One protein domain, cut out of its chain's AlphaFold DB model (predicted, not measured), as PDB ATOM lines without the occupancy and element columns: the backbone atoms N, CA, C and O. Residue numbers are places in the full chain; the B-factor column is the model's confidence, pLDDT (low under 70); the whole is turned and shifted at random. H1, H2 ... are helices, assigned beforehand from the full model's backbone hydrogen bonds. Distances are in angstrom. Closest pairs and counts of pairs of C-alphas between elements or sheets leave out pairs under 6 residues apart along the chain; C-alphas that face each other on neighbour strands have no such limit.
ATOM      1  N   SER A 117     154.317 152.071 172.674       64.38
ATOM      2  CA  SER A 117     154.814 151.139 173.686       64.38
ATOM      3  C   SER A 117     154.066 149.795 173.741       64.38
ATOM      4  O   SER A 117     154.710 148.767 173.922       64.38
ATOM      5  N   VAL A 118     152.741 149.759 173.555       71.25
ATOM      6  CA  VAL A 118     151.956 148.517 173.729       71.25
ATOM      7  C   VAL A 118     152.117 147.588 172.526       71.25
ATOM      8  O   VAL A 118     152.362 146.396 172.693       71.25
ATOM      9  N   ALA A 119     152.051 148.136 171.310       71.38
ATOM     10  CA  ALA A 119     152.278 147.368 170.085       71.38
ATOM     11  C   ALA A 119     153.708 146.805 170.026       71.38
ATOM     12  O   ALA A 119     153.905 145.647 169.660       71.38
ATOM     13  N   LEU A 120     154.696 147.599 170.456       74.81
ATOM     14  CA  LEU A 120     156.089 147.163 170.523       74.81
ATOM     15  C   LEU A 120     156.294 146.060 171.571       74.81
ATOM     16  O   LEU A 120     157.034 145.116 171.316       74.81
ATOM     17  N   GLY A 121     155.592 146.133 172.707       81.75
ATOM     18  CA  GLY A 121     155.586 145.073 173.718       81.75
ATOM     19  C   GLY A 121     155.041 143.748 173.180       81.75
ATOM     20  O   GLY A 121     155.679 142.711 173.343       81.75
ATOM     21  N   MET A 122     153.913 143.775 172.466       81.44
ATOM     22  CA  MET A 122     153.331 142.565 171.865       81.44
ATOM     23  C   MET A 122     154.227 141.959 170.777       81.44
ATOM     24  O   MET A 122     154.392 140.741 170.717       81.44
ATOM     25  N   LEU A 123     154.854 142.798 169.949       79.62
ATOM     26  CA  LEU A 123     155.802 142.350 168.928       79.62
ATOM     27  C   LEU A 123     157.057 141.727 169.555       79.62
ATOM     28  O   LEU A 123     157.523 140.686 169.095       79.62
ATOM     29  N   ALA A 124     157.572 142.327 170.630       79.69
ATOM     30  CA  ALA A 124     158.698 141.787 171.381       79.69
ATOM     31  C   ALA A 124     158.363 140.429 172.016       79.69
ATOM     32  O   ALA A 124     159.179 139.517 171.945       79.69
ATOM     33  N   LEU A 125     157.158 140.255 172.572       79.88
ATOM     34  CA  LEU A 125     156.700 138.970 173.117       79.88
ATOM     35  C   LEU A 125     156.601 137.885 172.041       79.88
ATOM     36  O   LEU A 125     156.993 136.741 172.278       79.88
ATOM     37  N   PHE A 126     156.125 138.236 170.845       82.19
ATOM     38  CA  PHE A 126     156.064 137.306 169.719       82.19
ATOM     39  C   PHE A 126     157.466 136.914 169.236       82.19
ATOM     40  O   PHE A 126     157.769 135.731 169.098       82.19
ATOM     41  N   ALA A 127     158.360 137.893 169.070       79.19
ATOM     42  CA  ALA A 127     159.752 137.656 168.696       79.19
ATOM     43  C   ALA A 127     160.497 136.822 169.749       79.19
ATOM     44  O   ALA A 127     161.228 135.895 169.397       79.19
ATOM     45  N   MET A 128     160.272 137.096 171.037       74.25
ATOM     46  CA  MET A 128     160.806 136.277 172.120       74.25
ATOM     47  C   MET A 128     160.245 134.864 172.067       74.25
ATOM     48  O   MET A 128     161.030 133.939 172.166       74.25
ATOM     49  N   SER A 129     158.946 134.669 171.830       79.25
ATOM     50  CA  SER A 129     158.341 133.329 171.725       79.25
ATOM     51  C   SER A 129     158.944 132.503 170.584       79.25
ATOM     52  O   SER A 129     159.250 131.326 170.758       79.25
ATOM     53  N   VAL A 130     159.181 133.134 169.431       74.00
ATOM     54  CA  VAL A 130     159.840 132.499 168.278       74.00
ATOM     55  C   VAL A 130     161.300 132.168 168.593       74.00
ATOM     56  O   VAL A 130     161.773 131.082 168.269       74.00
ATOM     57  N   THR A 131     162.004 133.071 169.271       62.56
ATOM     58  CA  THR A 131     163.410 132.873 169.649       62.56
ATOM     59  C   THR A 131     163.551 131.829 170.763       62.56
ATOM     60  O   THR A 131     164.508 131.063 170.764       62.56
ATOM     61  N   LEU A 132     162.574 131.728 171.671       66.75
ATOM     62  CA  LEU A 132     162.555 130.764 172.775       66.75
ATOM     63  C   LEU A 132     162.311 129.322 172.309       66.75
ATOM     64  O   LEU A 132     162.726 128.384 172.980       66.75
ATOM     65  N   SER A 133     161.687 129.148 171.139       75.56
ATOM     66  CA  SER A 133     161.459 127.840 170.509       75.56
ATOM     67  C   SER A 133     162.759 127.153 170.052       75.56
ATOM     68  O   SER A 133     162.810 125.932 169.924       75.56
ATOM     69  N   SER A 134     163.842 127.915 169.850       73.88
ATOM     70  CA  SER A 134     165.168 127.370 169.545       73.88
ATOM     71  C   SER A 134     166.048 127.402 170.800       73.88
ATOM     72  O   SER A 134     166.496 128.485 171.181       73.88
ATOM     73  N   PRO A 135     166.357 126.258 171.442       63.31
ATOM     74  CA  PRO A 135     167.128 126.233 172.692       63.31
ATOM     75  C   PRO A 135     168.498 126.925 172.561       63.31
ATOM     76  O   PRO A 135     168.944 127.598 173.483       63.31
ATOM     77  N   VAL A 136     169.111 126.870 171.373       64.06
ATOM     78  CA  VAL A 136     170.399 127.522 171.063       64.06
ATOM     79  C   VAL A 136     170.285 129.052 170.993       64.06
ATOM     80  O   VAL A 136     171.247 129.778 171.262       64.06
ATOM     81  N   ALA A 137     169.117 129.578 170.629       63.72
ATOM     82  CA  ALA A 137     168.893 131.017 170.575       63.72
ATOM     83  C   ALA A 137     168.644 131.607 171.975       63.72
ATOM     84  O   ALA A 137     169.028 132.749 172.231       63.72
ATOM     85  N   VAL A 138     168.100 130.818 172.907       66.19
ATOM     86  CA  VAL A 138     167.834 131.253 174.289       66.19
ATOM     87  C   VAL A 138     169.120 131.544 175.053       66.19
ATOM     88  O   VAL A 138     169.214 132.589 175.699       66.19
ATOM     89  N   ASP A 139     170.133 130.684 174.932       71.31
ATOM     90  CA  ASP A 139     171.423 130.883 175.603       71.31
ATOM     91  C   ASP A 139     172.121 132.165 175.141       71.31
ATOM     92  O   ASP A 139     172.653 132.930 175.951       71.31
ATOM     93  N   ASN A 140     172.070 132.448 173.837       75.69
ATOM     94  CA  ASN A 140     172.660 133.656 173.271       75.69
ATOM     95  C   ASN A 140     171.917 134.918 173.722       75.69
ATOM     96  O   ASN A 140     172.553 135.889 174.138       75.69
ATOM     97  N   VAL A 141     170.582 134.900 173.715       75.56
ATOM     98  CA  VAL A 141     169.771 136.028 174.197       75.56
ATOM     99  C   VAL A 141     169.988 136.266 175.689       75.56
ATOM    100  O   VAL A 141     170.190 137.406 176.102       75.56
ATOM    101  N   LEU A 142     170.022 135.210 176.503       79.06
ATOM    102  CA  LEU A 142     170.248 135.321 177.942       79.06
ATOM    103  C   LEU A 142     171.656 135.838 178.259       79.06
ATOM    104  O   LEU A 142     171.829 136.636 179.181       79.06
ATOM    105  N   LYS A 143     172.666 135.428 177.484       79.81
ATOM    106  CA  LYS A 143     174.044 135.913 177.616       79.81
ATOM    107  C   LYS A 143     174.163 137.397 177.258       79.81
ATOM    108  O   LYS A 143     174.798 138.145 177.999       79.81
ATOM    109  N   VAL A 144     173.508 137.839 176.184       80.38
ATOM    110  CA  VAL A 144     173.444 139.261 175.807       80.38
ATOM    111  C   VAL A 144     172.690 140.071 176.863       80.38
ATOM    112  O   VAL A 144     173.165 141.128 177.264       80.38
ATOM    113  N   LEU A 145     171.570 139.557 177.378       81.31
ATOM    114  CA  LEU A 145     170.775 140.225 178.408       81.31
ATOM    115  C   LEU A 145     171.542 140.364 179.729       81.31
ATOM    116  O   LEU A 145     171.512 141.429 180.336       81.31
ATOM    117  N   LYS A 146     172.281 139.329 180.146       81.31
ATOM    118  CA  LYS A 146     173.189 139.398 181.303       81.31
ATOM    119  C   LYS A 146     174.309 140.417 181.088       81.31
ATOM    120  O   LYS A 146     174.618 141.165 182.008       81.31
ATOM    121  N   GLY A 147     174.875 140.486 179.882       80.19
ATOM    122  CA  GLY A 147     175.870 141.500 179.521       80.19
ATOM    123  C   GLY A 147     175.311 142.923 179.586       80.19
ATOM    124  O   GLY A 147     175.945 143.808 180.154       80.19
ATOM    125  N   LEU A 148     174.093 143.134 179.082       79.50
ATOM    126  CA  LEU A 148     173.413 144.429 179.124       79.50
ATOM    127  C   LEU A 148     173.003 144.825 180.544       79.50
ATOM    128  O   LEU A 148     173.158 145.982 180.913       79.50
ATOM    129  N   LEU A 149     172.514 143.881 181.349       77.38
ATOM    130  CA  LEU A 149     172.135 144.123 182.741       77.38
ATOM    131  C   LEU A 149     173.366 144.415 183.607       77.38
ATOM    132  O   LEU A 149     173.331 145.330 184.422       77.38
ATOM    133  N   SER A 150     174.474 143.704 183.377       78.75
ATOM    134  CA  SER A 150     175.761 143.997 184.014       78.75
ATOM    135  C   SER A 150     176.302 145.360 183.582       78.75
ATOM    136  O   SER A 150     176.786 146.112 184.421       78.75
ATOM    137  N   GLY A 151     176.204 145.701 182.295       74.12
ATOM    138  CA  GLY A 151     176.593 147.016 181.790       74.12
ATOM    139  C   GLY A 151     175.712 148.135 182.344       74.12
ATOM    140  O   GLY A 151     176.214 149.194 182.687       74.12
ATOM    141  N   CYS A 152     174.411 147.895 182.504       67.50
ATOM    142  CA  CYS A 152     173.468 148.865 183.050       67.50
ATOM    143  C   CYS A 152     173.652 149.057 184.564       67.50
ATOM    144  O   CYS A 152     173.605 150.190 185.028       67.50
ATOM    145  N   HIS A 153     173.958 147.989 185.312       63.66
ATOM    146  CA  HIS A 153     174.375 148.078 186.714       63.66
ATOM    147  C   HIS A 153     175.649 148.922 186.862       63.66
ATOM    148  O   HIS A 153     175.692 149.819 187.692       63.66
ATOM    149  N   VAL A 154     176.647 148.714 185.995       62.78
ATOM    150  CA  VAL A 154     177.867 149.540 185.951       62.78
ATOM    151  C   VAL A 154     177.559 150.994 185.553       62.78
ATOM    152  O   VAL A 154     178.105 151.914 186.149       62.78
ATOM    153  N   CYS A 155     176.648 151.238 184.608       54.66
ATOM    154  CA  CYS A 155     176.232 152.596 184.231       54.66
ATOM    155  C   CYS A 155     175.434 153.327 185.324       54.66
ATOM    156  O   CYS A 155     175.439 154.555 185.342       54.66
ATOM    157  N   ILE A 156     174.740 152.602 186.205       58.59
ATOM    158  CA  ILE A 156     174.030 153.172 187.359       58.59
ATOM    159  C   ILE A 156     175.012 153.482 188.500       58.59
ATOM    160  O   ILE A 156     174.859 154.510 189.151       58.59
ATOM    161  N   ASP A 157     176.046 152.655 188.690       56.72
ATOM    162  CA  ASP A 157     177.082 152.843 189.722       56.72
ATOM    163  C   ASP A 157     178.060 153.994 189.394       56.72
ATOM    164  O   ASP A 157     178.530 154.687 190.285       56.72
ATOM    165  N   ILE A 158     178.314 154.278 188.107       58.66
ATOM    166  CA  ILE A 158     179.197 155.382 187.655       58.66
ATOM    167  C   ILE A 158     178.568 156.779 187.860       58.66
ATOM    168  O   ILE A 158     179.253 157.793 187.730       58.66
ATOM    169  N   HIS A 159     177.269 156.864 188.171       47.19
ATOM    170  CA  HIS A 159     176.547 158.136 188.295       47.19
ATOM    171  C   HIS A 159     176.343 158.606 189.755       47.19
ATOM    172  O   HIS A 159     175.415 159.381 190.018       47.19
ATOM    173  N   PHE A 160     177.193 158.168 190.693       43.44
ATOM    174  CA  PHE A 160     177.226 158.666 192.075       43.44
ATOM    175  C   PHE A 160     178.623 159.131 192.498       43.44
ATOM    176  O   PHE A 160     179.612 158.461 192.128       43.44
TER     177      PHE A 160
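Overview. This is residues 117 to 160 of the 160 residues of an uncharacterized protein of Dorcoceras hygrometricum (UniProt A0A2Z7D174). Two helices, H1 and the longer H2, meet at their ends and make an open V in one thin layer, with H1 as the shorter arm and H2 as the longer. The corner of the V is the tight link at residues 133 and 134, and from it both arms stick out free, H1 with residues 117 to 127 and H2 with residues 142 to 157. The printed part has 44 residues, with H1 then H2 along the chain, no named strand, and the class all helix. The whole is only just loose, close to extended, with a radius of gyration of the C-alphas of 13.7 A, and it is flat, spanning 40 by 28 by 5 A.

Arrangement. Start with H1, residues 117 to 132, and go on through the tight link to H2, residues 135 to 157. The two touch only at the corner by their link, and only just, with 3 pairs of C-alphas within 8 A. Look at residues 131 to 132 of H1 and residues 137 to 138 of H2: with these alone the two helices touch, and their closest C-alphas, those of Leu 132 and Val 138, are 5.5 A apart. Their lines stand at a steep tilt of 47 degrees, and they run opposite ways. In H1 every O i to N i+4 pair is within hydrogen-bond range; in H2 17 of 19 are.

Along the chain. Find C-alpha 117 at (154.814, 151.139, 173.686); from there H1 runs 21.8 A to C-alpha 132 at (162.555, 130.764, 172.775). H2 begins at C-alpha 135 at (167.128, 126.233, 172.692) and runs 33.1 A to C-alpha 157 at (177.082, 152.843, 189.722).

Size, cuts and confidence. The two C-alphas farthest apart, those of Ser 133 and Phe 160, are 40.8 A apart. The printed part has no cut, and it ends at Phe 160, the chain's last residue. In the B-factor column the mean pLDDT of the printed part is 71.3; it is under 70 at residue 117, residues 131 to 132, 135 to 138 and 152 to 160.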